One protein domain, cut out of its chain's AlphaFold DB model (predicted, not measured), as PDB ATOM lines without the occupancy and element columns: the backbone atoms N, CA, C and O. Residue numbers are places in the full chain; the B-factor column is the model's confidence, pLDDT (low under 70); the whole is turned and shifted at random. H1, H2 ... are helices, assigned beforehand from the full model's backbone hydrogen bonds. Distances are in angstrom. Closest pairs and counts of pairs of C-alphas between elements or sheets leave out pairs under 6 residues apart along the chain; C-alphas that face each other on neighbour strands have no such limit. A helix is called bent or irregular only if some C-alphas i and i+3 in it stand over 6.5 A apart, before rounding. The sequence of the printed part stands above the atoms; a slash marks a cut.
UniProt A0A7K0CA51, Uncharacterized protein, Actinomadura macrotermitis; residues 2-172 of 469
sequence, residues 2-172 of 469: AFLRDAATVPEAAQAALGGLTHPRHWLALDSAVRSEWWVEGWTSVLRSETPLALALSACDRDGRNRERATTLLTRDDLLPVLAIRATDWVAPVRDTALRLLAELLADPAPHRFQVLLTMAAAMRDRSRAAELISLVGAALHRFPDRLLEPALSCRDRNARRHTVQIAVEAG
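AT A GLANCE: This is residues 2 to 172 of the 469 residues of an uncharacterized protein of Actinomadura macrotermitis (UniProt A0A7K0CA51). Four helical hairpins, H5 with H6, H7 with H8, H9 with H10 and H11 with H12, are stacked one after another along an elongated body; the first three run much alike, and the last is turned across them. H1, H2 and H4 gather at the H5 end of this stack, while H3 packs with its first residues on H7 and H9. The printed part has 171 residues with twelve named helices, H1 to H12 in order along the chain, and no named strand; the class is all helix. It is compact, with a radius of gyration of the C-alphas of 16.0 A, and spans 54 by 31 by 26 A.

IN THESE COORDINATES: H1, residues 2 to 7, begins at C-alpha 2 (11.837, -0.560, 47.345). H2 holds residues 11 to 19, 12.3 A from first to last C-alpha, H3 residues 24 to 36, 18.7 A, and H4 residues 43 to 46. H5, residues 52 to 59, is 10.5 A long and H6, residues 64 to 71, 10.2 A. H7, residues 77 to 86, is 14.6 A long and irregular, with C-alphas 78 and 81 at 7.4 A. H8, residues 92 to 106, is the longest helix, 20.6 A, and begins at C-alpha 92 (32.900, -20.911, 54.568). H9, residues 111 to 124, measures 19.8 A and H10, residues 131 to 143, 18.1 A. H11, residues 145 to 153, is 11.1 A long and irregular, with C-alphas 147 and 150 at 7.3 A. H12, residues 158 to 170, measures 18.5 A and ends at C-alpha 170 (44.608, -25.438, 28.475).

HOW THE PARTS SIT: H1 touches H2, the closest C-alphas being those of Ala 7 and Ala 13 at 4.7 A. H2 touches H5 at Ala 14 and Leu 53, 5.3 A between C-alphas. H3 touches H7 with residues 24 to 28 alone, closest at the C-alphas of Trp 27 and Pro 81, 6.7 A. H4 and H5 only just touch, with 3 pairs of C-alphas within 8 A, closest Val 46 and Ala 54 at 5.4 A. H5 and H6 form a hairpin, the closest C-alphas being those of Ala 59 and Arg 67, 4.2 A. H5 touches H7 at a shallow tilt of 9 degrees, the same way, with the C-alphas of Ala 56 and Val 82 closest at 6.4 A. H7, H8, H9 and H10 are an up and down bundle, each helix running against the one before it. In it H7 touches H9 at a shallow tilt of 28 degrees, the same way; their closest C-alphas are those of Pro 81 and Met 120, 6.4 A. H9 is the hub, touching H3, H7, H10, H11 and H12. H12 is about perpendicular to H9 at 81 degrees and touches it with residues 159 to 164 alone, closest at the C-alphas of Thr 119 and Ala 160, 4.8 A. H1 and H12 are apart. Every O i to N i+4 pair is within hydrogen-bond range in H1, H2, H3, H5, H6, H8, H9, H10 and H12, against 4 of 6 in H7 and 3 of 5 in H11; H4 is too short for such a pair.

THE WHOLE: The two C-alphas farthest apart, those of Glu 41 and Gly 172, are 53.7 A apart. The printed part has no cut and no long link. The mean pLDDT of the printed part is 89.0, and residues 37 to 42 and 44 to 47 are under 70.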
ATOM      1  N   ALA A   2      13.252  -0.525  46.920       74.50
ATOM      2  CA  ALA A   2      11.837  -0.560  47.345       74.50
ATOM      3  C   ALA A   2      10.916  -1.392  46.421       74.50
ATOM      4  O   ALA A   2      10.223  -2.283  46.894       74.50
ATOM      5  N   PHE A   3      11.011  -1.199  45.100       81.44
ATOM      6  CA  PHE A   3      10.268  -1.998  44.114       81.44
ATOM      7  C   PHE A   3      10.508  -3.516  44.237       81.44
ATOM      8  O   PHE A   3       9.568  -4.296  44.168       81.44
ATOM      9  N   LEU A   4      11.759  -3.948  44.446       81.44
ATOM     10  CA  LEU A   4      12.097  -5.374  44.555       81.44
ATOM     11  C   LEU A   4      11.568  -5.996  45.850       81.44
ATOM     12  O   LEU A   4      11.188  -7.161  45.849       81.44
ATOM     13  N   ARG A   5      11.527  -5.220  46.940       78.81
ATOM     14  CA  ARG A   5      10.941  -5.644  48.215       78.81
ATOM     15  C   ARG A   5       9.445  -5.905  48.056       78.81
ATOM     16  O   ARG A   5       8.975  -6.968  48.441       78.81
ATOM     17  N   ASP A   6       8.728  -4.957  47.457       81.94
ATOM     18  CA  ASP A   6       7.278  -5.059  47.278       81.94
ATOM     19  C   ASP A   6       6.929  -6.172  46.269       81.94
ATOM     20  O   ASP A   6       5.963  -6.908  46.452       81.94
ATOM     21  N   ALA A   7       7.772  -6.376  45.250       83.44
ATOM     22  CA  ALA A   7       7.637  -7.487  44.313       83.44
ATOM     23  C   ALA A   7       7.894  -8.864  44.957       83.44
ATOM     24  O   ALA A   7       7.295  -9.848  44.541       83.44
ATOM     25  N   ALA A   8       8.761  -8.967  45.970       83.38
ATOM     26  CA  ALA A   8       9.159 -10.250  46.561       83.38
ATOM     27  C   ALA A   8       8.045 -10.959  47.353       83.38
ATOM     28  O   ALA A   8       8.155 -12.154  47.642       83.38
ATOM     29  N   THR A   9       6.967 -10.264  47.705       81.38
ATOM     30  CA  THR A   9       5.806 -10.852  48.394       81.38
ATOM     31  C   THR A   9       4.664 -11.214  47.443       81.38
ATOM     32  O   THR A   9       3.703 -11.848  47.872       81.38
ATOM     33  N   VAL A  10       4.771 -10.867  46.153       85.81
ATOM     34  CA  VAL A  10       3.737 -11.103  45.134       85.81
ATOM     35  C   VAL A  10       4.307 -11.998  44.023       85.81
ATOM     36  O   VAL A  10       5.210 -11.560  43.312       85.81
ATOM     37  N   PRO A  11       3.804 -13.234  43.818       84.50
ATOM     38  CA  PRO A  11       4.416 -14.206  42.901       84.50
ATOM     39  C   PRO A  11       4.659 -13.699  41.469       84.50
ATOM     40  O   PRO A  11       5.743 -13.889  40.921       84.50
ATOM     41  N   GLU A  12       3.683 -13.013  40.872       85.62
ATOM     42  CA  GLU A  12       3.776 -12.497  39.497       85.62
ATOM     43  C   GLU A  12       4.814 -11.374  39.373       85.62
ATOM     44  O   GLU A  12       5.640 -11.372  38.457       85.62
ATOM     45  N   ALA A  13       4.826 -10.449  40.338       85.94
ATOM     46  CA  ALA A  13       5.801  -9.365  40.384       85.94
ATOM     47  C   ALA A  13       7.218  -9.893  40.661       85.94
ATOM     48  O   ALA A  13       8.179  -9.419  40.051       85.94
ATOM     49  N   ALA A  14       7.350 -10.906  41.524       85.50
ATOM     50  CA  ALA A  14       8.607 -11.599  41.784       85.50
ATOM     51  C   ALA A  14       9.170 -12.236  40.505       85.50
ATOM     52  O   ALA A  14      10.347 -12.048  40.191       85.50
ATOM     53  N   GLN A  15       8.328 -12.931  39.735       85.56
ATOM     54  CA  GLN A  15       8.731 -13.545  38.471       85.56
ATOM     55  C   GLN A  15       9.155 -12.494  37.434       85.56
ATOM     56  O   GLN A  15      10.188 -12.655  36.783       85.56
ATOM     57  N   ALA A  16       8.399 -11.400  37.301       86.94
ATOM     58  CA  ALA A  16       8.732 -10.310  36.383       86.94
ATOM     59  C   ALA A  16      10.060  -9.625  36.754       86.94
ATOM     60  O   ALA A  16      10.892  -9.360  35.884       86.94
ATOM     61  N   ALA A  17      10.291  -9.388  38.046       87.56
ATOM     62  CA  ALA A  17      11.530  -8.803  38.544       87.56
ATOM     63  C   ALA A  17      12.746  -9.705  38.278       87.56
ATOM     64  O   ALA A  17      13.773  -9.208  37.816       87.56
ATOM     65  N   LEU A  18      12.626 -11.021  38.496       87.62
ATOM     66  CA  LEU A  18      13.678 -11.985  38.149       87.62
ATOM     67  C   LEU A  18      13.935 -12.030  36.638       87.62
ATOM     68  O   LEU A  18      15.090 -12.028  36.217       87.62
ATOM     69  N   GLY A  19      12.879 -11.982  35.820       85.44
ATOM     70  CA  GLY A  19      12.989 -11.911  34.360       85.44
ATOM     71  C   GLY A  19      13.753 -10.679  33.853       85.44
ATOM     72  O   GLY A  19      14.363 -10.732  32.788       85.44
ATOM     73  N   GLY A  20      13.784  -9.587  34.626       85.25
ATOM     74  CA  GLY A  20      14.588  -8.394  34.333       85.25
ATOM     75  C   GLY A  20      16.087  -8.538  34.642       85.25
ATOM     76  O   GLY A  20      16.906  -7.759  34.143       85.25
ATOM     77  N   LEU A  21      16.492  -9.540  35.430       87.94
ATOM     78  CA  LEU A  21      17.886  -9.779  35.821       87.94
ATOM     79  C   LEU A  21      18.611 -10.651  34.783       87.94
ATOM     80  O   LEU A  21      19.054 -11.765  35.046       87.94
ATOM     81  N   THR A  22      18.760 -10.121  33.573       83.69
ATOM     82  CA  THR A  22      19.295 -10.875  32.425       83.69
ATOM     83  C   THR A  22      20.821 -10.884  32.314       83.69
ATOM     84  O   THR A  22      21.377 -11.700  31.584       83.69
ATOM     85  N   HIS A  23      21.521  -9.992  33.026       88.25
ATOM     86  CA  HIS A  23      22.973  -9.819  32.923       88.25
ATOM     87  C   HIS A  23      23.666 -10.087  34.274       88.25
ATOM     88  O   HIS A  23      23.170  -9.610  35.300       88.25
ATOM     89  N   PRO A  24      24.847 -10.744  34.323       91.38
ATOM     90  CA  PRO A  24      25.574 -11.035  35.569       91.38
ATOM     91  C   PRO A  24      25.745  -9.824  36.485       91.38
ATOM     92  O   PRO A  24      25.560  -9.900  37.693       91.38
ATOM     93  N   ARG A  25      26.052  -8.662  35.897       91.25
ATOM     94  CA  ARG A  25      26.207  -7.400  36.640       91.25
ATOM     95  C   ARG A  25      24.952  -6.991  37.412       91.25
ATOM     96  O   ARG A  25      25.103  -6.401  38.474       91.25
ATOM     97  N   HIS A  26      23.750  -7.311  36.926       92.81
ATOM     98  CA  HIS A  26      22.511  -7.023  37.654       92.81
ATOM     99  C   HIS A  26      22.431  -7.861  38.935       92.81
ATOM    100  O   HIS A  26      22.114  -7.325  39.991       92.81
ATOM    101  N   TRP A  27      22.821  -9.136  38.872       94.25
ATOM    102  CA  TRP A  27      22.888 -10.019  40.040       94.25
ATOM    103  C   TRP A  27      23.956  -9.596  41.047       94.25
ATOM    104  O   TRP A  27      23.706  -9.580  42.250       94.25
ATOM    105  N   LEU A  28      25.138  -9.198  40.568       93.00
ATOM    106  CA  LEU A  28      26.209  -8.703  41.439       93.00
ATOM    107  C   LEU A  28      25.830  -7.374  42.113       93.00
ATOM    108  O   LEU A  28      26.144  -7.174  43.286       93.00
ATOM    109  N   ALA A  29      25.146  -6.481  41.390       90.56
ATOM    110  CA  ALA A  29      24.626  -5.233  41.943       90.56
ATOM    111  C   ALA A  29      23.508  -5.490  42.961       90.56
ATOM    112  O   ALA A  29      23.501  -4.856  44.014       90.56
ATOM    113  N   LEU A  30      22.615  -6.447  42.684       90.19
ATOM    114  CA  LEU A  30      21.571  -6.871  43.613       90.19
ATOM    115  C   LEU A  30      22.172  -7.374  44.930       90.19
ATOM    116  O   LEU A  30      21.807  -6.869  45.986       90.19
ATOM    117  N   ASP A  31      23.128  -8.308  44.878       91.44
ATOM    118  CA  ASP A  31      23.804  -8.822  46.078       91.44
ATOM    119  C   ASP A  31      24.471  -7.700  46.882       91.44
ATOM    120  O   ASP A  31      24.321  -7.627  48.101       91.44
ATOM    121  N   SER A  32      25.159  -6.777  46.204       88.50
ATOM    122  CA  SER A  32      25.782  -5.632  46.872       88.50
ATOM    123  C   SER A  32      24.752  -4.720  47.543       88.50
ATOM    124  O   SER A  32      24.968  -4.311  48.680       88.50
ATOM    125  N   ALA A  33      23.647  -4.410  46.857       85.06
ATOM    126  CA  ALA A  33      22.618  -3.497  47.348       85.06
ATOM    127  C   ALA A  33      21.860  -4.069  48.556       85.06
ATOM    128  O   ALA A  33      21.630  -3.364  49.539       85.06
ATOM    129  N   VAL A  34      21.523  -5.364  48.525       84.69
ATOM    130  CA  VAL A  34      20.869  -6.048  49.656       84.69
ATOM    131  C   VAL A  34      21.777  -6.044  50.888       84.69
ATOM    132  O   VAL A  34      21.323  -5.752  51.994       84.69
ATOM    133  N   ARG A  35      23.082  -6.284  50.710       80.88
ATOM    134  CA  ARG A  35      24.054  -6.276  51.816       80.88
ATOM    135  C   ARG A  35      24.264  -4.892  52.436       80.88
ATOM    136  O   ARG A  35      24.639  -4.813  53.613       80.88
ATOM    137  N   SER A  36      24.074  -3.820  51.665       77.44
ATOM    138  CA  SER A  36      24.294  -2.446  52.123       77.44
ATOM    139  C   SER A  36      23.079  -1.794  52.782       77.44
ATOM    140  O   SER A  36      23.292  -0.932  53.622       77.44
ATOM    141  N   GLU A  37      21.840  -2.180  52.460       68.62
ATOM    142  CA  GLU A  37      20.621  -1.415  52.816       68.62
ATOM    143  C   GLU A  37      19.682  -2.108  53.836       68.62
ATOM    144  O   GLU A  37      18.478  -1.865  53.859       68.62
ATOM    145  N   TRP A  38      20.207  -2.968  54.713       58.44
ATOM    146  CA  TRP A  38      19.405  -3.837  55.601       58.44
ATOM    147  C   TRP A  38      18.527  -3.130  56.663       58.44
ATOM    148  O   TRP A  38      17.731  -3.793  57.323       58.44
ATOM    149  N   TRP A  39      18.645  -1.809  56.849       53.16
ATOM    150  CA  TRP A  39      17.862  -1.029  57.829       53.16
ATOM    151  C   TRP A  39      16.555  -0.443  57.275       53.16
ATOM    152  O   TRP A  39      15.897   0.347  57.953       53.16
ATOM    153  N   VAL A  40      16.168  -0.784  56.046       53.94
ATOM    154  CA  VAL A  40      14.889  -0.338  55.479       53.94
ATOM    155  C   VAL A  40      13.742  -1.157  56.092       53.94
ATOM    156  O   VAL A  40      13.847  -2.361  56.305       53.94
ATOM    157  N   GLU A  41      12.624  -0.516  56.406       57.34
ATOM    158  CA  GLU A  41      11.445  -1.161  56.997       57.34
ATOM    159  C   GLU A  41      10.824  -2.203  56.030       57.34
ATOM    160  O   GLU A  41      10.810  -1.999  54.811       57.34
ATOM    161  N   GLY A  42      10.326  -3.340  56.541       60.31
ATOM    162  CA  GLY A  42       9.606  -4.354  55.745       60.31
ATOM    163  C   GLY A  42      10.429  -5.513  55.153       60.31
ATOM    164  O   GLY A  42       9.874  -6.339  54.439       60.31
ATOM    165  N   TRP A  43      11.726  -5.643  55.446       70.12
ATOM    166  CA  TRP A  43      12.524  -6.793  54.970       70.12
ATOM    167  C   TRP A  43      12.225  -8.112  55.698       70.12
ATOM    168  O   TRP A  43      12.418  -9.191  55.142       70.12
ATOM    169  N   THR A  44      11.689  -8.062  56.917       64.25
ATOM    170  CA  THR A  44      11.294  -9.260  57.675       64.25
ATOM    171  C   THR A  44      10.140 -10.030  57.033       64.25
ATOM    172  O   THR A  44      10.078 -11.248  57.187       64.25
ATOM    173  N   SER A  45       9.237  -9.361  56.305       62.44
ATOM    174  CA  SER A  45       8.175 -10.033  55.542       62.44
ATOM    175  C   SER A  45       8.715 -10.689  54.270       62.44
ATOM    176  O   SER A  45       8.266 -11.776  53.919       62.44
ATOM    177  N   VAL A  46       9.730 -10.093  53.632       68.31
ATOM    178  CA  VAL A  46      10.442 -10.694  52.491       68.31
ATOM    179  C   VAL A  46      11.116 -12.001  52.901       68.31
ATOM    180  O   VAL A  46      10.926 -13.005  52.231       68.31
ATOM    181  N   LEU A  47      11.817 -12.031  54.040       67.19
ATOM    182  CA  LEU A  47      12.485 -13.244  54.546       67.19
ATOM    183  C   LEU A  47      11.518 -14.380  54.940       67.19
ATOM    184  O   LEU A  47      11.956 -15.500  55.193       67.19
ATOM    185  N   ARG A  48      10.213 -14.097  55.034       70.44
ATOM    186  CA  ARG A  48       9.154 -15.082  55.319       70.44
ATOM    187  C   ARG A  48       8.364 -15.494  54.076       70.44
ATOM    188  O   ARG A  48       7.523 -16.381  54.177       70.44
ATOM    189  N   SER A  49       8.589 -14.835  52.943       75.88
ATOM    190  CA  SER A  49       7.922 -15.131  51.678       75.88
ATOM    191  C   SER A  49       8.594 -16.318  50.984       75.88
ATOM    192  O   SER A  49       9.817 -16.436  50.988       75.88
ATOM    193  N   GLU A  50       7.800 -17.181  50.353       82.00
ATOM    194  CA  GLU A  50       8.282 -18.381  49.651       82.00
ATOM    195  C   GLU A  50       8.543 -18.139  48.152       82.00
ATOM    196  O   GLU A  50       8.786 -19.077  47.392       82.00
ATOM    197  N   THR A  51       8.494 -16.884  47.686       88.88
ATOM    198  CA  THR A  51       8.749 -16.594  46.267       88.88
ATOM    199  C   THR A  51      10.227 -16.806  45.901       88.88
ATOM    200  O   THR A  51      11.118 -16.598  46.729       88.88
ATOM    201  N   PRO A  52      10.540 -17.129  44.631       88.00
ATOM    202  CA  PRO A  52      11.928 -17.242  44.182       88.00
ATOM    203  C   PRO A  52      12.735 -15.947  44.373       88.00
ATOM    204  O   PRO A  52      13.920 -15.998  44.699       88.00
ATOM    205  N   LEU A  53      12.094 -14.777  44.238       89.81
ATOM    206  CA  LEU A  53      12.742 -13.490  44.500       89.81
ATOM    207  C   LEU A  53      13.035 -13.307  45.993       89.81
ATOM    208  O   LEU A  53      14.129 -12.875  46.344       89.81
ATOM    209  N   ALA A  54      12.101 -13.665  46.876       88.88
ATOM    210  CA  ALA A  54      12.330 -13.637  48.317       88.88
ATOM    211  C   ALA A  54      13.487 -14.557  48.729       88.88
ATOM    212  O   ALA A  54      14.339 -14.161  49.528       88.88
ATOM    213  N   LEU A  55      13.582 -15.742  48.121       90.50
ATOM    214  CA  LEU A  55      14.695 -16.657  48.344       90.50
ATOM    215  C   LEU A  55      16.031 -16.080  47.843       90.50
ATOM    216  O   LEU A  55      17.024 -16.121  48.571       90.50
ATOM    217  N   ALA A  56      16.057 -15.485  46.646       91.88
ATOM    218  CA  ALA A  56      17.235 -14.802  46.103       91.88
ATOM    219  C   ALA A  56      17.721 -13.672  47.025       91.88
ATOM    220  O   ALA A  56      18.912 -13.551  47.306       91.88
ATOM    221  N   LEU A  57      16.785 -12.864  47.526       90.50
ATOM    222  CA  LEU A  57      17.058 -11.772  48.455       90.50
ATOM    223  C   LEU A  57      17.563 -12.288  49.809       90.50
ATOM    224  O   LEU A  57      18.542 -11.754  50.326       90.50
ATOM    225  N   SER A  58      16.970 -13.361  50.338       89.88
ATOM    226  CA  SER A  58      17.411 -14.024  51.579       89.88
ATOM    227  C   SER A  58      18.819 -14.605  51.443       89.88
ATOM    228  O   SER A  58      19.649 -14.496  52.344       89.88
ATOM    229  N   ALA A  59      19.136 -15.167  50.277       92.12
ATOM    230  CA  ALA A  59      20.483 -15.614  49.964       92.12
ATOM    231  C   ALA A  59      21.465 -14.442  49.837       92.12
ATOM    232  O   ALA A  59      22.655 -14.655  50.030       92.12
ATOM    233  N   CYS A  60      21.008 -13.214  49.581       91.12
ATOM    234  CA  CYS A  60      21.807 -11.984  49.542       91.12
ATOM    235  C   CYS A  60      21.878 -11.219  50.876       91.12
ATOM    236  O   CYS A  60      22.518 -10.169  50.931       91.12
ATOM    237  N   ASP A  61      21.276 -11.746  51.944       87.12
ATOM    238  CA  ASP A  61      21.213 -11.105  53.260       87.12
ATOM    239  C   ASP A  61      22.613 -10.797  53.830       87.12
ATOM    240  O   ASP A  61      23.603 -11.477  53.547       87.12
ATOM    241  N   ARG A  62      22.719  -9.763  54.664       84.50
ATOM    242  CA  ARG A  62      23.939  -9.430  55.406       84.50
ATOM    243  C   ARG A  62      24.273 -10.488  56.467       84.50
ATOM    244  O   ARG A  62      25.461 -10.767  56.670       84.50
ATOM    245  N   ASP A  63      23.275 -11.098  57.105       85.44
ATOM    246  CA  ASP A  63      23.457 -12.186  58.069       85.44
ATOM    247  C   ASP A  63      23.829 -13.492  57.351       85.44
ATOM    248  O   ASP A  63      23.080 -14.035  56.537       85.44
ATOM    249  N   GLY A  64      25.011 -14.018  57.680       85.25
ATOM    250  CA  GLY A  64      25.515 -15.272  57.124       85.25
ATOM    251  C   GLY A  64      24.614 -16.475  57.404       85.25
ATOM    252  O   GLY A  64      24.556 -17.367  56.565       85.25
ATOM    253  N   ARG A  65      23.867 -16.486  58.518       87.62
ATOM    254  CA  ARG A  65      22.948 -17.587  58.856       87.62
ATOM    255  C   ARG A  65      21.733 -17.621  57.934       87.62
ATOM    256  O   ARG A  65      21.318 -18.694  57.501       87.62
ATOM    257  N   ASN A  66      21.179 -16.451  57.608       87.56
ATOM    258  CA  ASN A  66      20.079 -16.343  56.647       87.56
ATOM    259  C   ASN A  66      20.548 -16.778  55.261       87.56
ATOM    260  O   ASN A  66      19.877 -17.580  54.610       87.56
ATOM    261  N   ARG A  67      21.748 -16.338  54.854       91.50
ATOM    262  CA  ARG A  67      22.349 -16.775  53.590       91.50
ATOM    263  C   ARG A  67      22.556 -18.280  53.534       91.50
ATOM    264  O   ARG A  67      22.243 -18.878  52.513       91.50
ATOM    265  N   GLU A  68      23.071 -18.890  54.596       90.50
ATOM    266  CA  GLU A  68      23.310 -20.334  54.662       90.50
ATOM    267  C   GLU A  68      22.011 -21.121  54.468       90.50
ATOM    268  O   GLU A  68      21.920 -21.944  53.556       90.50
ATOM    269  N   ARG A  69      20.969 -20.782  55.240       89.56
ATOM    270  CA  ARG A  69      19.638 -21.404  55.133       89.56
ATOM    271  C   ARG A  69      19.024 -21.220  53.748       89.56
ATOM    272  O   ARG A  69      18.488 -22.167  53.180       89.56
ATOM    273  N   ALA A  70      19.121 -20.020  53.183       91.81
ATOM    274  CA  ALA A  70      18.604 -19.750  51.848       91.81
ATOM    275  C   ALA A  70      19.389 -20.519  50.772       91.81
ATOM    276  O   ALA A  70      18.792 -21.072  49.855       91.81
ATOM    277  N   THR A  71      20.714 -20.625  50.909       94.12
ATOM    278  CA  THR A  71      21.581 -21.309  49.934       94.12
ATOM    279  C   THR A  71      21.213 -22.782  49.784       94.12
ATOM    280  O   THR A  71      21.186 -23.277  48.661       94.12
ATOM    281  N   THR A  72      20.841 -23.469  50.872       91.44
ATOM    282  CA  THR A  72      20.404 -24.879  50.803       91.44
ATOM    283  C   THR A  72      19.130 -25.103  49.986       91.44
ATOM    284  O   THR A  72      18.852 -26.232  49.597       91.44
ATOM    285  N   LEU A  73      18.368 -24.041  49.711       90.12
ATOM    286  CA  LEU A  73      17.094 -24.090  48.991       90.12
ATOM    287  C   LEU A  73      17.216 -23.601  47.535       90.12
ATOM    288  O   LEU A  73      16.225 -23.610  46.804       90.12
ATOM    289  N   LEU A  74      18.405 -23.174  47.086       89.88
ATOM    290  CA  LEU A  74      18.650 -22.681  45.722       89.88
ATOM    291  C   LEU A  74      18.749 -23.836  44.707       89.88
ATOM    292  O   LEU A  74      19.810 -24.101  44.151       89.88
ATOM    293  N   THR A  75      17.637 -24.525  44.457       83.06
ATOM    294  CA  THR A  75      17.568 -25.674  43.532       83.06
ATOM    295  C   THR A  75      17.078 -25.310  42.128       83.06
ATOM    296  O   THR A  75      17.050 -26.163  41.245       83.06
ATOM    297  N   ARG A  76      16.677 -24.052  41.906       86.44
ATOM    298  CA  ARG A  76      16.069 -23.590  40.651       86.44
ATOM    299  C   ARG A  76      17.091 -22.990  39.683       86.44
ATOM    300  O   ARG A  76      17.965 -22.224  40.086       86.44
ATOM    301  N   ASP A  77      16.887 -23.244  38.391       88.38
ATOM    302  CA  ASP A  77      17.750 -22.745  37.310       88.38
ATOM    303  C   ASP A  77      17.793 -21.205  37.230       88.38
ATOM    304  O   ASP A  77      18.844 -20.623  36.965       88.38
ATOM    305  N   ASP A  78      16.672 -20.530  37.503       88.62
ATOM    306  CA  ASP A  78      16.568 -19.062  37.507       88.62
ATOM    307  C   ASP A  78      17.333 -18.398  38.665       88.62
ATOM    308  O   ASP A  78      17.594 -17.194  38.625       88.62
ATOM    309  N   LEU A  79      17.753 -19.180  39.664       93.62
ATOM    310  CA  LEU A  79      18.535 -18.726  40.815       93.62
ATOM    311  C   LEU A  79      20.002 -19.179  40.780       93.62
ATOM    312  O   LEU A  79      20.768 -18.839  41.690       93.62
ATOM    313  N   LEU A  80      20.436 -19.862  39.713       95.12
ATOM    314  CA  LEU A  80      21.844 -20.210  39.485       95.12
ATOM    315  C   LEU A  80      22.806 -19.023  39.633       95.12
ATOM    316  O   LEU A  80      23.879 -19.219  40.209       95.12
ATOM    317  N   PRO A  81      22.471 -17.791  39.186       96.25
ATOM    318  CA  PRO A  81      23.336 -16.645  39.421       96.25
ATOM    319  C   PRO A  81      23.604 -16.400  40.903       96.25
ATOM    320  O   PRO A  81      24.749 -16.190  41.290       96.25
ATOM    321  N   VAL A  82      22.581 -16.486  41.752       96.19
ATOM    322  CA  VAL A  82      22.726 -16.281  43.199       96.19
ATOM    323  C   VAL A  82      23.576 -17.389  43.808       96.19
ATOM    324  O   VAL A  82      24.501 -17.097  44.569       96.19
ATOM    325  N   LEU A  83      23.328 -18.640  43.416       96.81
ATOM    326  CA  LEU A  83      24.119 -19.785  43.863       96.81
ATOM    327  C   LEU A  83      25.604 -19.630  43.484       96.81
ATOM    328  O   LEU A  83      26.478 -19.817  44.330       96.81
ATOM    329  N   ALA A  84      25.900 -19.176  42.261       96.75
ATOM    330  CA  ALA A  84      27.262 -18.863  41.824       96.75
ATOM    331  C   ALA A  84      27.905 -17.746  42.664       96.75
ATOM    332  O   ALA A  84      29.077 -17.841  43.024       96.75
ATOM    333  N   ILE A  85      27.160 -16.698  43.033       96.56
ATOM    334  CA  ILE A  85      27.692 -15.650  43.918       96.56
ATOM    335  C   ILE A  85      28.002 -16.239  45.305       96.56
ATOM    336  O   ILE A  85      29.030 -15.899  45.897       96.56
ATOM    337  N   ARG A  86      27.153 -17.129  45.837       96.56
ATOM    338  CA  ARG A  86      27.384 -17.813  47.127       96.56
ATOM    339  C   ARG A  86      28.580 -18.753  47.104       96.56
ATOM    340  O   ARG A  86      29.294 -18.797  48.100       96.56
ATOM    341  N   ALA A  87      28.918 -19.341  45.963       96.56
ATOM    342  CA  ALA A  87      30.171 -20.077  45.781       96.56
ATOM    343  C   ALA A  87      31.445 -19.216  45.938       96.56
ATOM    344  O   ALA A  87      32.545 -19.751  45.926       96.56
ATOM    345  N   THR A  88      31.313 -17.895  46.126       95.06
ATOM    346  CA  THR A  88      32.425 -16.966  46.413       95.06
ATOM    347  C   THR A  88      32.293 -16.253  47.772       95.06
ATOM    348  O   THR A  88      32.989 -15.262  48.040       95.06
ATOM    349  N   ASP A  89      31.386 -16.718  48.644       94.75
ATOM    350  CA  ASP A  89      31.101 -16.076  49.934       94.75
ATOM    351  C   ASP A  89      32.321 -16.102  50.878       94.75
ATOM    352  O   ASP A  89      33.209 -16.956  50.795       94.75
ATOM    353  N   TRP A  90      32.385 -15.123  51.785       91.25
ATOM    354  CA  TRP A  90      33.418 -15.087  52.821       91.25
ATOM    355  C   TRP A  90      33.116 -16.061  53.966       91.25
ATOM    356  O   TRP A  90      34.036 -16.456  54.678       91.25
ATOM    357  N   VAL A  91      31.847 -16.435  54.163       93.00
ATOM    358  CA  VAL A  91      31.419 -17.430  55.153       93.00
ATOM    359  C   VAL A  91      31.611 -18.817  54.549       93.00
ATOM    360  O   VAL A  91      30.902 -19.182  53.613       93.00
ATOM    361  N   ALA A  92      32.557 -19.588  55.092       93.94
ATOM    362  CA  ALA A  92      32.900 -20.911  54.568       93.94
ATOM    363  C   ALA A  92      31.686 -21.864  54.470       93.94
ATOM    364  O   ALA A  92      31.447 -22.342  53.368       93.94
ATOM    365  N   PRO A  93      30.825 -22.032  55.499       95.44
ATOM    366  CA  PRO A  93      29.628 -22.880  55.377       95.44
ATOM    367  C   PRO A  93      28.703 -22.540  54.194       95.44
ATOM    368  O   PRO A  93      28.216 -23.434  53.502       95.44
ATOM    369  N   VAL A  94      28.500 -21.245  53.918       96.19
ATOM    370  CA  VAL A  94      27.692 -20.771  52.779       96.19
ATOM    371  C   VAL A  94      28.373 -21.133  51.461       96.19
ATOM    372  O   VAL A  94      27.734 -21.668  50.553       96.19
ATOM    373  N   ARG A  95      29.677 -20.853  51.368       96.00
ATOM    374  CA  ARG A  95      30.485 -21.120  50.178       96.00
ATOM    375  C   ARG A  95      30.541 -22.609  49.858       96.00
ATOM    376  O   ARG A  95      30.260 -22.992  48.727       96.00
ATOM    377  N   ASP A  96      30.857 -23.432  50.845       95.81
ATOM    378  CA  ASP A  96      31.060 -24.868  50.675       95.81
ATOM    379  C   ASP A  96      29.732 -25.561  50.314       95.81
ATOM    380  O   ASP A  96      29.690 -26.417  49.428       95.81
ATOM    381  N   THR A  97      28.617 -25.111  50.905       96.12
ATOM    382  CA  THR A  97      27.266 -25.547  50.514       96.12
ATOM    383  C   THR A  97      26.964 -25.198  49.059       96.12
ATOM    384  O   THR A  97      26.491 -26.052  48.309       96.12
ATOM    385  N   ALA A  98      27.253 -23.962  48.639       96.94
ATOM    386  CA  ALA A  98      27.014 -23.532  47.267       96.94
ATOM    387  C   ALA A  98      27.873 -24.306  46.256       96.94
ATOM    388  O   ALA A  98      27.356 -24.762  45.238       96.94
ATOM    389  N   LEU A  99      29.163 -24.503  46.547       96.44
ATOM    390  CA  LEU A  99      30.077 -25.273  45.699       96.44
ATOM    391  C   LEU A  99      29.618 -26.726  45.540       96.44
ATOM    392  O   LEU A  99      29.634 -27.244  44.425       96.44
ATOM    393  N   ARG A 100      29.151 -27.367  46.620       96.19
ATOM    394  CA  ARG A 100      28.600 -28.729  46.566       96.19
ATOM    395  C   ARG A 100      27.368 -28.811  45.663       96.19
ATOM    396  O   ARG A 100      27.334 -29.655  44.774       96.19
ATOM    397  N   LEU A 101      26.396 -27.913  45.842       95.75
ATOM    398  CA  LEU A 101      25.188 -27.880  45.006       95.75
ATOM    399  C   LEU A 101      25.522 -27.620  43.530       95.75
ATOM    400  O   LEU A 101      24.956 -28.254  42.644       95.75
ATOM    401  N   LEU A 102      26.474 -26.726  43.247       96.31
ATOM    402  CA  LEU A 102      26.938 -26.492  41.879       96.31
ATOM    403  C   LEU A 102      27.626 -27.718  41.278       96.31
ATOM    404  O   LEU A 102      27.419 -27.999  40.103       96.31
ATOM    405  N   ALA A 103      28.420 -28.450  42.061       95.38
ATOM    406  CA  ALA A 103      29.058 -29.679  41.603       95.38
ATOM    407  C   ALA A 103      28.026 -30.771  41.268       95.38
ATOM    408  O   ALA A 103      28.169 -31.444  40.248       95.38
ATOM    409  N   GLU A 104      26.976 -30.910  42.082       94.12
ATOM    410  CA  GLU A 104      25.843 -31.809  41.819       94.12
ATOM    411  C   GLU A 104      25.105 -31.405  40.530       94.12
ATOM    412  O   GLU A 104      24.872 -32.244  39.661       94.12
ATOM    413  N   LEU A 105      24.810 -30.113  40.351       93.25
ATOM    414  CA  LEU A 105      24.136 -29.596  39.152       93.25
ATOM    415  C   LEU A 105      24.973 -29.757  37.878       93.25
ATOM    416  O   LEU A 105      24.427 -30.059  36.822       93.25
ATOM    417  N   LEU A 106      26.291 -29.561  37.968       93.62
ATOM    418  CA  LEU A 106      27.222 -29.709  36.847       93.62
ATOM    419  C   LEU A 106      27.559 -31.174  36.525       93.62
ATOM    420  O   LEU A 106      28.214 -31.432  35.514       93.62
ATOM    421  N   ALA A 107      27.125 -32.136  37.348       93.38
ATOM    422  CA  ALA A 107      27.225 -33.555  37.016       93.38
ATOM    423  C   ALA A 107      26.269 -33.952  35.875       93.38
ATOM    424  O   ALA A 107      26.559 -34.907  35.156       93.38
ATOM    425  N   ASP A 108      25.180 -33.199  35.682       92.62
ATOM    426  CA  ASP A 108      24.289 -33.298  34.525       92.62
ATOM    427  C   ASP A 108      24.594 -32.165  33.518       92.62
ATOM    428  O   ASP A 108      24.330 -30.990  33.797       92.62
ATOM    429  N   PRO A 109      25.177 -32.470  32.343       89.56
ATOM    430  CA  PRO A 109      25.636 -31.458  31.397       89.56
ATOM    431  C   PRO A 109      24.475 -30.832  30.613       89.56
ATOM    432  O   PRO A 109      24.210 -31.187  29.462       89.56
ATOM    433  N   ALA A 110      23.819 -29.853  31.235       94.44
ATOM    434  CA  ALA A 110      22.791 -29.015  30.627       94.44
ATOM    435  C   ALA A 110      23.399 -27.698  30.081       94.44
ATOM    436  O   ALA A 110      23.835 -26.853  30.876       94.44
ATOM    437  N   PRO A 111      23.413 -27.464  28.748       93.88
ATOM    438  CA  PRO A 111      24.087 -26.307  28.151       93.88
ATOM    439  C   PRO A 111      23.613 -24.944  28.670       93.88
ATOM    440  O   PRO A 111      24.429 -24.044  28.861       93.88
ATOM    441  N   HIS A 112      22.311 -24.778  28.932       92.19
ATOM    442  CA  HIS A 112      21.762 -23.509  29.417       92.19
ATOM    443  C   HIS A 112      22.250 -23.178  30.833       92.19
ATOM    444  O   HIS A 112      22.687 -22.053  31.076       92.19
ATOM    445  N   ARG A 113      22.258 -24.160  31.748       93.50
ATOM    446  CA  ARG A 113      22.795 -23.992  33.113       93.50
ATOM    447  C   ARG A 113      24.278 -23.667  33.070       93.50
ATOM    448  O   ARG A 113      24.732 -22.734  33.731       93.50
ATOM    449  N   PHE A 114      25.020 -24.411  32.249       94.75
ATOM    450  CA  PHE A 114      26.450 -24.208  32.081       94.75
ATOM    451  C   PHE A 114      26.767 -22.792  31.591       94.75
ATOM    452  O   PHE A 114      27.624 -22.133  32.169       94.75
ATOM    453  N   GLN A 115      26.049 -22.280  30.586       93.75
ATOM    454  CA  GLN A 115      26.257 -20.917  30.089       93.75
ATOM    455  C   GLN A 115      26.002 -19.854  31.165       93.75
ATOM    456  O   GLN A 115      26.782 -18.905  31.271       93.75
ATOM    457  N   VAL A 116      24.960 -20.010  31.990       94.00
ATOM    458  CA  VAL A 116      24.701 -19.093  33.113       94.00
ATOM    459  C   VAL A 116      25.876 -19.104  34.092       94.00
ATOM    460  O   VAL A 116      26.420 -18.046  34.416       94.00
ATOM    461  N   LEU A 117      26.322 -20.289  34.512       94.81
ATOM    462  CA  LEU A 117      27.423 -20.444  35.466       94.81
ATOM    463  C   LEU A 117      28.762 -19.954  34.909       94.81
ATOM    464  O   LEU A 117      29.485 -19.247  35.606       94.81
ATOM    465  N   LEU A 118      29.058 -20.246  33.644       95.25
ATOM    466  CA  LEU A 118      30.228 -19.742  32.930       95.25
ATOM    467  C   LEU A 118      30.241 -18.209  32.902       95.25
ATOM    468  O   LEU A 118      31.269 -17.589  33.179       95.25
ATOM    469  N   THR A 119      29.100 -17.591  32.599       95.31
ATOM    470  CA  THR A 119      28.988 -16.130  32.534       95.31
ATOM    471  C   THR A 119      29.188 -15.500  33.914       95.31
ATOM    472  O   THR A 119      29.892 -14.497  34.054       95.31
ATOM    473  N   MET A 120      28.634 -16.119  34.957       95.56
ATOM    474  CA  MET A 120      28.836 -15.685  36.339       95.56
ATOM    475  C   MET A 120      30.291 -15.852  36.790       95.56
ATOM    476  O   MET A 120      30.861 -14.913  37.347       95.56
ATOM    477  N   ALA A 121      30.917 -16.998  36.510       94.25
ATOM    478  CA  ALA A 121      32.323 -17.254  36.817       94.25
ATOM    479  C   ALA A 121      33.237 -16.233  36.122       94.25
ATOM    480  O   ALA A 121      34.073 -15.604  36.770       94.25
ATOM    481  N   ALA A 122      33.008 -15.969  34.832       92.81
ATOM    482  CA  ALA A 122      33.761 -14.977  34.074       92.81
ATOM    483  C   ALA A 122      33.581 -13.547  34.618       92.81
ATOM    484  O   ALA A 122      34.546 -12.781  34.654       92.81
ATOM    485  N   ALA A 123      32.374 -13.187  35.066       92.69
ATOM    486  CA  ALA A 123      32.089 -11.885  35.672       92.69
ATOM    487  C   ALA A 123      32.713 -11.710  37.068       92.69
ATOM    488  O   ALA A 123      32.935 -10.580  37.503       92.69
ATOM    489  N   MET A 124      32.984 -12.809  37.772       92.81
ATOM    490  CA  MET A 124      33.537 -12.813  39.129       92.81
ATOM    491  C   MET A 124      35.021 -13.175  39.186       92.81
ATOM    492  O   MET A 124      35.570 -13.205  40.282       92.81
ATOM    493  N   ARG A 125      35.682 -13.412  38.048       87.19
ATOM    494  CA  ARG A 125      37.044 -13.967  37.992       87.19
ATOM    495  C   ARG A 125      38.101 -13.202  38.791       87.19
ATOM    496  O   ARG A 125      39.028 -13.811  39.303       87.19
ATOM    497  N   ASP A 126      37.933 -11.888  38.918       87.12
ATOM    498  CA  ASP A 126      38.876 -11.014  39.620       87.12
ATOM    499  C   ASP A 126      38.572 -10.927  41.135       87.12
ATOM    500  O   ASP A 126      39.237 -10.204  41.877       87.12
ATOM    501  N   ARG A 127      37.554 -11.652  41.630       87.62
ATOM    502  CA  ARG A 127      37.272 -11.775  43.066       87.62
ATOM    503  C   ARG A 127      38.228 -12.784  43.696       87.62
ATOM    504  O   ARG A 127      38.404 -13.886  43.190       87.62
ATOM    505  N   SER A 128      38.734 -12.456  44.883       85.88
ATOM    506  CA  SER A 128      39.719 -13.271  45.616       85.88
ATOM    507  C   SER A 128      39.300 -14.718  45.911       85.88
ATOM    508  O   SER A 128      40.161 -15.549  46.169       85.88
ATOM    509  N   ARG A 129      37.997 -15.029  45.879       90.50
ATOM    510  CA  ARG A 129      37.421 -16.354  46.182       90.50
ATOM    511  C   ARG A 129      36.653 -16.969  45.004       90.50
ATOM    512  O   ARG A 129      35.738 -17.751  45.214       90.50
ATOM    513  N   ALA A 130      36.945 -16.567  43.766       91.75
ATOM    514  CA  ALA A 130      36.283 -17.132  42.581       91.75
ATOM    515  C   ALA A 130      36.962 -18.398  42.029       91.75
ATOM    516  O   ALA A 130      36.411 -19.040  41.136       91.75
ATOM    517  N   ALA A 131      38.142 -18.759  42.545       92.25
ATOM    518  CA  ALA A 131      38.964 -19.839  42.006       92.25
ATOM    519  C   ALA A 131      38.259 -21.207  42.022       92.25
ATOM    520  O   ALA A 131      38.320 -21.921  41.021       92.25
ATOM    521  N   GLU A 132      37.547 -21.566  43.100       94.31
ATOM    522  CA  GLU A 132      36.850 -22.860  43.167       94.31
ATOM    523  C   GLU A 132      35.673 -22.933  42.187       94.31
ATOM    524  O   GLU A 132      35.503 -23.941  41.504       94.31
ATOM    525  N   LEU A 133      34.901 -21.848  42.043       95.06
ATOM    526  CA  LEU A 133      33.820 -21.772  41.056       95.06
ATOM    527  C   LEU A 133      34.353 -21.920  39.625       95.06
ATOM    528  O   LEU A 133      33.798 -22.681  38.834       95.06
ATOM    529  N   ILE A 134      35.429 -21.201  39.295       93.12
ATOM    530  CA  ILE A 134      36.086 -21.299  37.985       93.12
ATOM    531  C   ILE A 134      36.560 -22.731  37.737       93.12
ATOM    532  O   ILE A 134      36.328 -23.278  36.660       93.12
ATOM    533  N   SER A 135      37.166 -23.355  38.747       93.00
ATOM    534  CA  SER A 135      37.650 -24.732  38.659       93.00
ATOM    535  C   SER A 135      36.508 -25.725  38.427       93.00
ATOM    536  O   SER A 135      36.647 -26.618  37.597       93.00
ATOM    537  N   LEU A 136      35.353 -25.549  39.084       94.69
ATOM    538  CA  LEU A 136      34.164 -26.381  38.854       94.69
ATOM    539  C   LEU A 136      33.626 -26.243  37.426       94.69
ATOM    540  O   LEU A 136      33.339 -27.250  36.779       94.69
ATOM    541  N   VAL A 137      33.517 -25.012  36.916       94.56
ATOM    542  CA  VAL A 137      33.083 -24.759  35.532       94.56
ATOM    543  C   VAL A 137      34.074 -25.371  34.537       94.56
ATOM    544  O   VAL A 137      33.659 -26.036  33.587       94.56
ATOM    545  N   GLY A 138      35.378 -25.211  34.773       93.56
ATOM    546  CA  GLY A 138      36.419 -25.810  33.939       93.56
ATOM    547  C   GLY A 138      36.380 -27.338  33.944       93.56
ATOM    548  O   GLY A 138      36.411 -27.961  32.883       93.56
ATOM    549  N   ALA A 139      36.216 -27.948  35.119       93.94
ATOM    550  CA  ALA A 139      36.100 -29.395  35.267       93.94
ATOM    551  C   ALA A 139      34.855 -29.959  34.564       93.94
ATOM    552  O   ALA A 139      34.926 -31.029  33.962       93.94
ATOM    553  N   ALA A 140      33.725 -29.245  34.603       95.12
ATOM    554  CA  ALA A 140      32.514 -29.647  33.891       95.12
ATOM    555  C   ALA A 140      32.711 -29.613  32.368       95.12
ATOM    556  O   ALA A 140      32.355 -30.577  31.686       95.12
ATOM    557  N   LEU A 141      33.334 -28.551  31.840       94.88
ATOM    558  CA  LEU A 141      33.660 -28.449  30.416       94.88
ATOM    559  C   LEU A 141      34.604 -29.572  29.966       94.88
ATOM    560  O   LEU A 141      34.381 -30.173  28.919       94.88
ATOM    561  N   HIS A 142      35.618 -29.880  30.777       92.50
ATOM    562  CA  HIS A 142      36.560 -30.965  30.507       92.50
ATOM    563  C   HIS A 142      35.901 -32.351  30.549       92.50
ATOM    564  O   HIS A 142      36.237 -33.218  29.750       92.50
ATOM    565  N   ARG A 143      34.945 -32.569  31.461       94.31
ATOM    566  CA  ARG A 143      34.239 -33.851  31.602       94.31
ATOM    567  C   ARG A 143      33.237 -34.107  30.477       94.31
ATOM    568  O   ARG A 143      33.027 -35.258  30.108       94.31
ATOM    569  N   PHE A 144      32.606 -33.056  29.951       95.75
ATOM    570  CA  PHE A 144      31.531 -33.167  28.960       95.75
ATOM    571  C   PHE A 144      31.747 -32.259  27.731       95.75
ATOM    572  O   PHE A 144      30.861 -31.461  27.395       95.75
ATOM    573  N   PRO A 145      32.894 -32.364  27.032       94.75
ATOM    574  CA  PRO A 145      33.246 -31.449  25.947       94.75
ATOM    575  C   PRO A 145      32.238 -31.511  24.793       94.75
ATOM    576  O   PRO A 145      31.790 -30.462  24.330       94.75
ATOM    577  N   ASP A 146      31.782 -32.710  24.415       94.75
ATOM    578  CA  ASP A 146      30.839 -32.926  23.305       94.75
ATOM    579  C   ASP A 146      29.497 -32.208  23.493       94.75
ATOM    580  O   ASP A 146      28.815 -31.877  22.522       94.75
ATOM    581  N   ARG A 147      29.099 -31.957  24.746       95.19
ATOM    582  CA  ARG A 147      27.834 -31.284  25.074       95.19
ATOM    583  C   ARG A 147      28.005 -29.802  25.370       95.19
ATOM    584  O   ARG A 147      27.088 -29.029  25.106       95.19
ATOM    585  N   LEU A 148      29.132 -29.407  25.961       96.06
ATOM    586  CA  LEU A 148      29.289 -28.077  26.554       96.06
ATOM    587  C   LEU A 148      30.192 -27.143  25.747       96.06
ATOM    588  O   LEU A 148      29.994 -25.930  25.814       96.06
ATOM    589  N   LEU A 149      31.135 -27.663  24.957       95.44
ATOM    590  CA  LEU A 149      32.143 -26.839  24.288       95.44
ATOM    591  C   LEU A 149      31.546 -25.897  23.243       95.44
ATOM    592  O   LEU A 149      31.765 -24.690  23.319       95.44
ATOM    593  N   GLU A 150      30.759 -26.412  22.298       94.69
ATOM    594  CA  GLU A 150      30.193 -25.578  21.232       94.69
ATOM    595  C   GLU A 150      29.224 -24.505  21.767       94.69
ATOM    596  O   GLU A 150      29.379 -23.328  21.415       94.69
ATOM    597  N   PRO A 151      28.296 -24.830  22.694       93.94
ATOM    598  CA  PRO A 151      27.478 -23.814  23.349       93.94
ATOM    599  C   PRO A 151      28.303 -22.770  24.111       93.94
ATOM    600  O   PRO A 151      27.925 -21.598  24.144       93.94
ATOM    601  N   ALA A 152      29.412 -23.167  24.733       94.56
ATOM    602  CA  ALA A 152      30.265 -22.264  25.499       94.56
ATOM    603  C   ALA A 152      31.097 -21.332  24.604       94.56
ATOM    604  O   ALA A 152      31.297 -20.165  24.952       94.56
ATOM    605  N   LEU A 153      31.558 -21.816  23.447       93.19
ATOM    606  CA  LEU A 153      32.261 -21.015  22.436       93.19
ATOM    607  C   LEU A 153      31.311 -20.063  21.698       93.19
ATOM    608  O   LEU A 153      31.712 -18.967  21.309       93.19
ATOM    609  N   SER A 154      30.038 -20.438  21.575       91.62
ATOM    610  CA  SER A 154      28.977 -19.607  20.990       91.62
ATOM    611  C   SER A 154      28.323 -18.640  21.990       91.62
ATOM    612  O   SER A 154      27.342 -17.969  21.657       91.62
ATOM    613  N   CYS A 155      28.829 -18.556  23.226       90.75
ATOM    614  CA  CYS A 155      28.256 -17.686  24.247       90.75
ATOM    615  C   CYS A 155      28.323 -16.207  23.820       90.75
ATOM    616  O   CYS A 155      29.368 -15.711  23.392       90.75
ATOM    617  N   ARG A 156      27.203 -15.487  23.967       88.00
ATOM    618  CA  ARG A 156      27.106 -14.058  23.616       88.00
ATOM    619  C   ARG A 156      27.909 -13.158  24.551       88.00
ATOM    620  O   ARG A 156      28.329 -12.078  24.141       88.00
ATOM    621  N   ASP A 157      28.109 -13.574  25.801       90.44
ATOM    622  CA  ASP A 157      28.940 -12.817  26.727       90.44
ATOM    623  C   ASP A 157      30.418 -12.963  26.349       90.44
ATOM    624  O   ASP A 157      30.994 -14.053  26.332       90.44
ATOM    625  N   ARG A 158      31.052 -11.826  26.051       91.81
ATOM    626  CA  ARG A 158      32.435 -11.787  25.567       91.81
ATOM    627  C   ARG A 158      33.436 -12.325  26.592       91.81
ATOM    628  O   ARG A 158      34.431 -12.933  26.202       91.81
ATOM    629  N   ASN A 159      33.218 -12.093  27.888       91.12
ATOM    630  CA  ASN A 159      34.133 -12.570  28.926       91.12
ATOM    631  C   ASN A 159      33.983 -14.074  29.141       91.12
ATOM    632  O   ASN A 159      34.998 -14.758  29.254       91.12
ATOM    633  N   ALA A 160      32.748 -14.576  29.133       92.69
ATOM    634  CA  ALA A 160      32.433 -15.997  29.157       92.69
ATOM    635  C   ALA A 160      33.113 -16.713  27.988       92.69
ATOM    636  O   ALA A 160      33.882 -17.642  28.206       92.69
ATOM    637  N   ARG A 161      32.944 -16.203  26.759       94.44
ATOM    638  CA  ARG A 161      33.559 -16.779  25.556       94.44
ATOM    639  C   ARG A 161      35.088 -16.818  25.629       94.44
ATOM    640  O   ARG A 161      35.693 -17.848  25.351       94.44
ATOM    641  N   ARG A 162      35.728 -15.720  26.050       94.25
ATOM    642  CA  ARG A 162      37.190 -15.670  26.263       94.25
ATOM    643  C   ARG A 162      37.664 -16.671  27.315       94.25
ATOM    644  O   ARG A 162      38.750 -17.231  27.176       94.25
ATOM    645  N   HIS A 163      36.877 -16.858  28.373       90.56
ATOM    646  CA  HIS A 163      37.185 -17.804  29.434       90.56
ATOM    647  C   HIS A 163      37.027 -19.254  28.960       90.56
ATOM    648  O   HIS A 163      37.924 -20.053  29.203       90.56
ATOM    649  N   THR A 164      35.982 -19.566  28.187       94.44
ATOM    650  CA  THR A 164      35.833 -20.868  27.517       94.44
ATOM    651  C   THR A 164      37.043 -21.190  26.658       94.44
ATOM    652  O   THR A 164      37.597 -22.273  26.784       94.44
ATOM    653  N   VAL A 165      37.470 -20.251  25.804       95.12
ATOM    654  CA  VAL A 165      38.647 -20.452  24.946       95.12
ATOM    655  C   VAL A 165      39.884 -20.741  25.790       95.12
ATOM    656  O   VAL A 165      40.666 -21.600  25.404       95.12
ATOM    657  N   GLN A 166      40.043 -20.091  26.952       92.06
ATOM    658  CA  GLN A 166      41.158 -20.413  27.844       92.06
ATOM    659  C   GLN A 166      41.135 -21.864  28.286       92.06
ATOM    660  O   GLN A 166      42.098 -22.586  28.070       92.06
ATOM    661  N   ILE A 167      40.016 -22.267  28.890       90.38
ATOM    662  CA  ILE A 167      39.863 -23.603  29.456       90.38
ATOM    663  C   ILE A 167      40.034 -24.644  28.348       90.38
ATOM    664  O   ILE A 167      40.715 -25.642  28.538       90.38
ATOM    665  N   ALA A 168      39.446 -24.398  27.175       94.56
ATOM    666  CA  ALA A 168      39.513 -25.313  26.046       94.56
ATOM    667  C   ALA A 168      40.936 -25.460  25.483       94.56
ATOM    668  O   ALA A 168      41.320 -26.566  25.120       94.56
ATOM    669  N   VAL A 169      41.724 -24.380  25.440       94.31
ATOM    670  CA  VAL A 169      43.142 -24.428  25.051       94.31
ATOM    671  C   VAL A 169      43.973 -25.172  26.096       94.31
ATOM    672  O   VAL A 169      44.693 -26.099  25.743       94.31
ATOM    673  N   GLU A 170      43.852 -24.810  27.377       90.56
ATOM    674  CA  GLU A 170      44.608 -25.438  28.475       90.56
ATOM    675  C   GLU A 170      44.312 -26.937  28.604       90.56
ATOM    676  O   GLU A 170      45.203 -27.724  28.914       90.56
ATOM    677  N   ALA A 171      43.068 -27.336  28.338       89.88
ATOM    678  CA  ALA A 171      42.632 -28.725  28.380       89.88
ATOM    679  C   ALA A 171      42.828 -29.483  27.052       89.88
ATOM    680  O   ALA A 171      42.410 -30.636  26.962       89.88
ATOM    681  N   GLY A 172      43.412 -28.861  26.018       92.38
ATOM    682  CA  GLY A 172      43.652 -29.505  24.720       92.38
ATOM    683  C   GLY A 172      42.378 -29.918  23.969       92.38
ATOM    684  O   GLY A 172      42.398 -30.863  23.188       92.38
TER     685      GLY A 172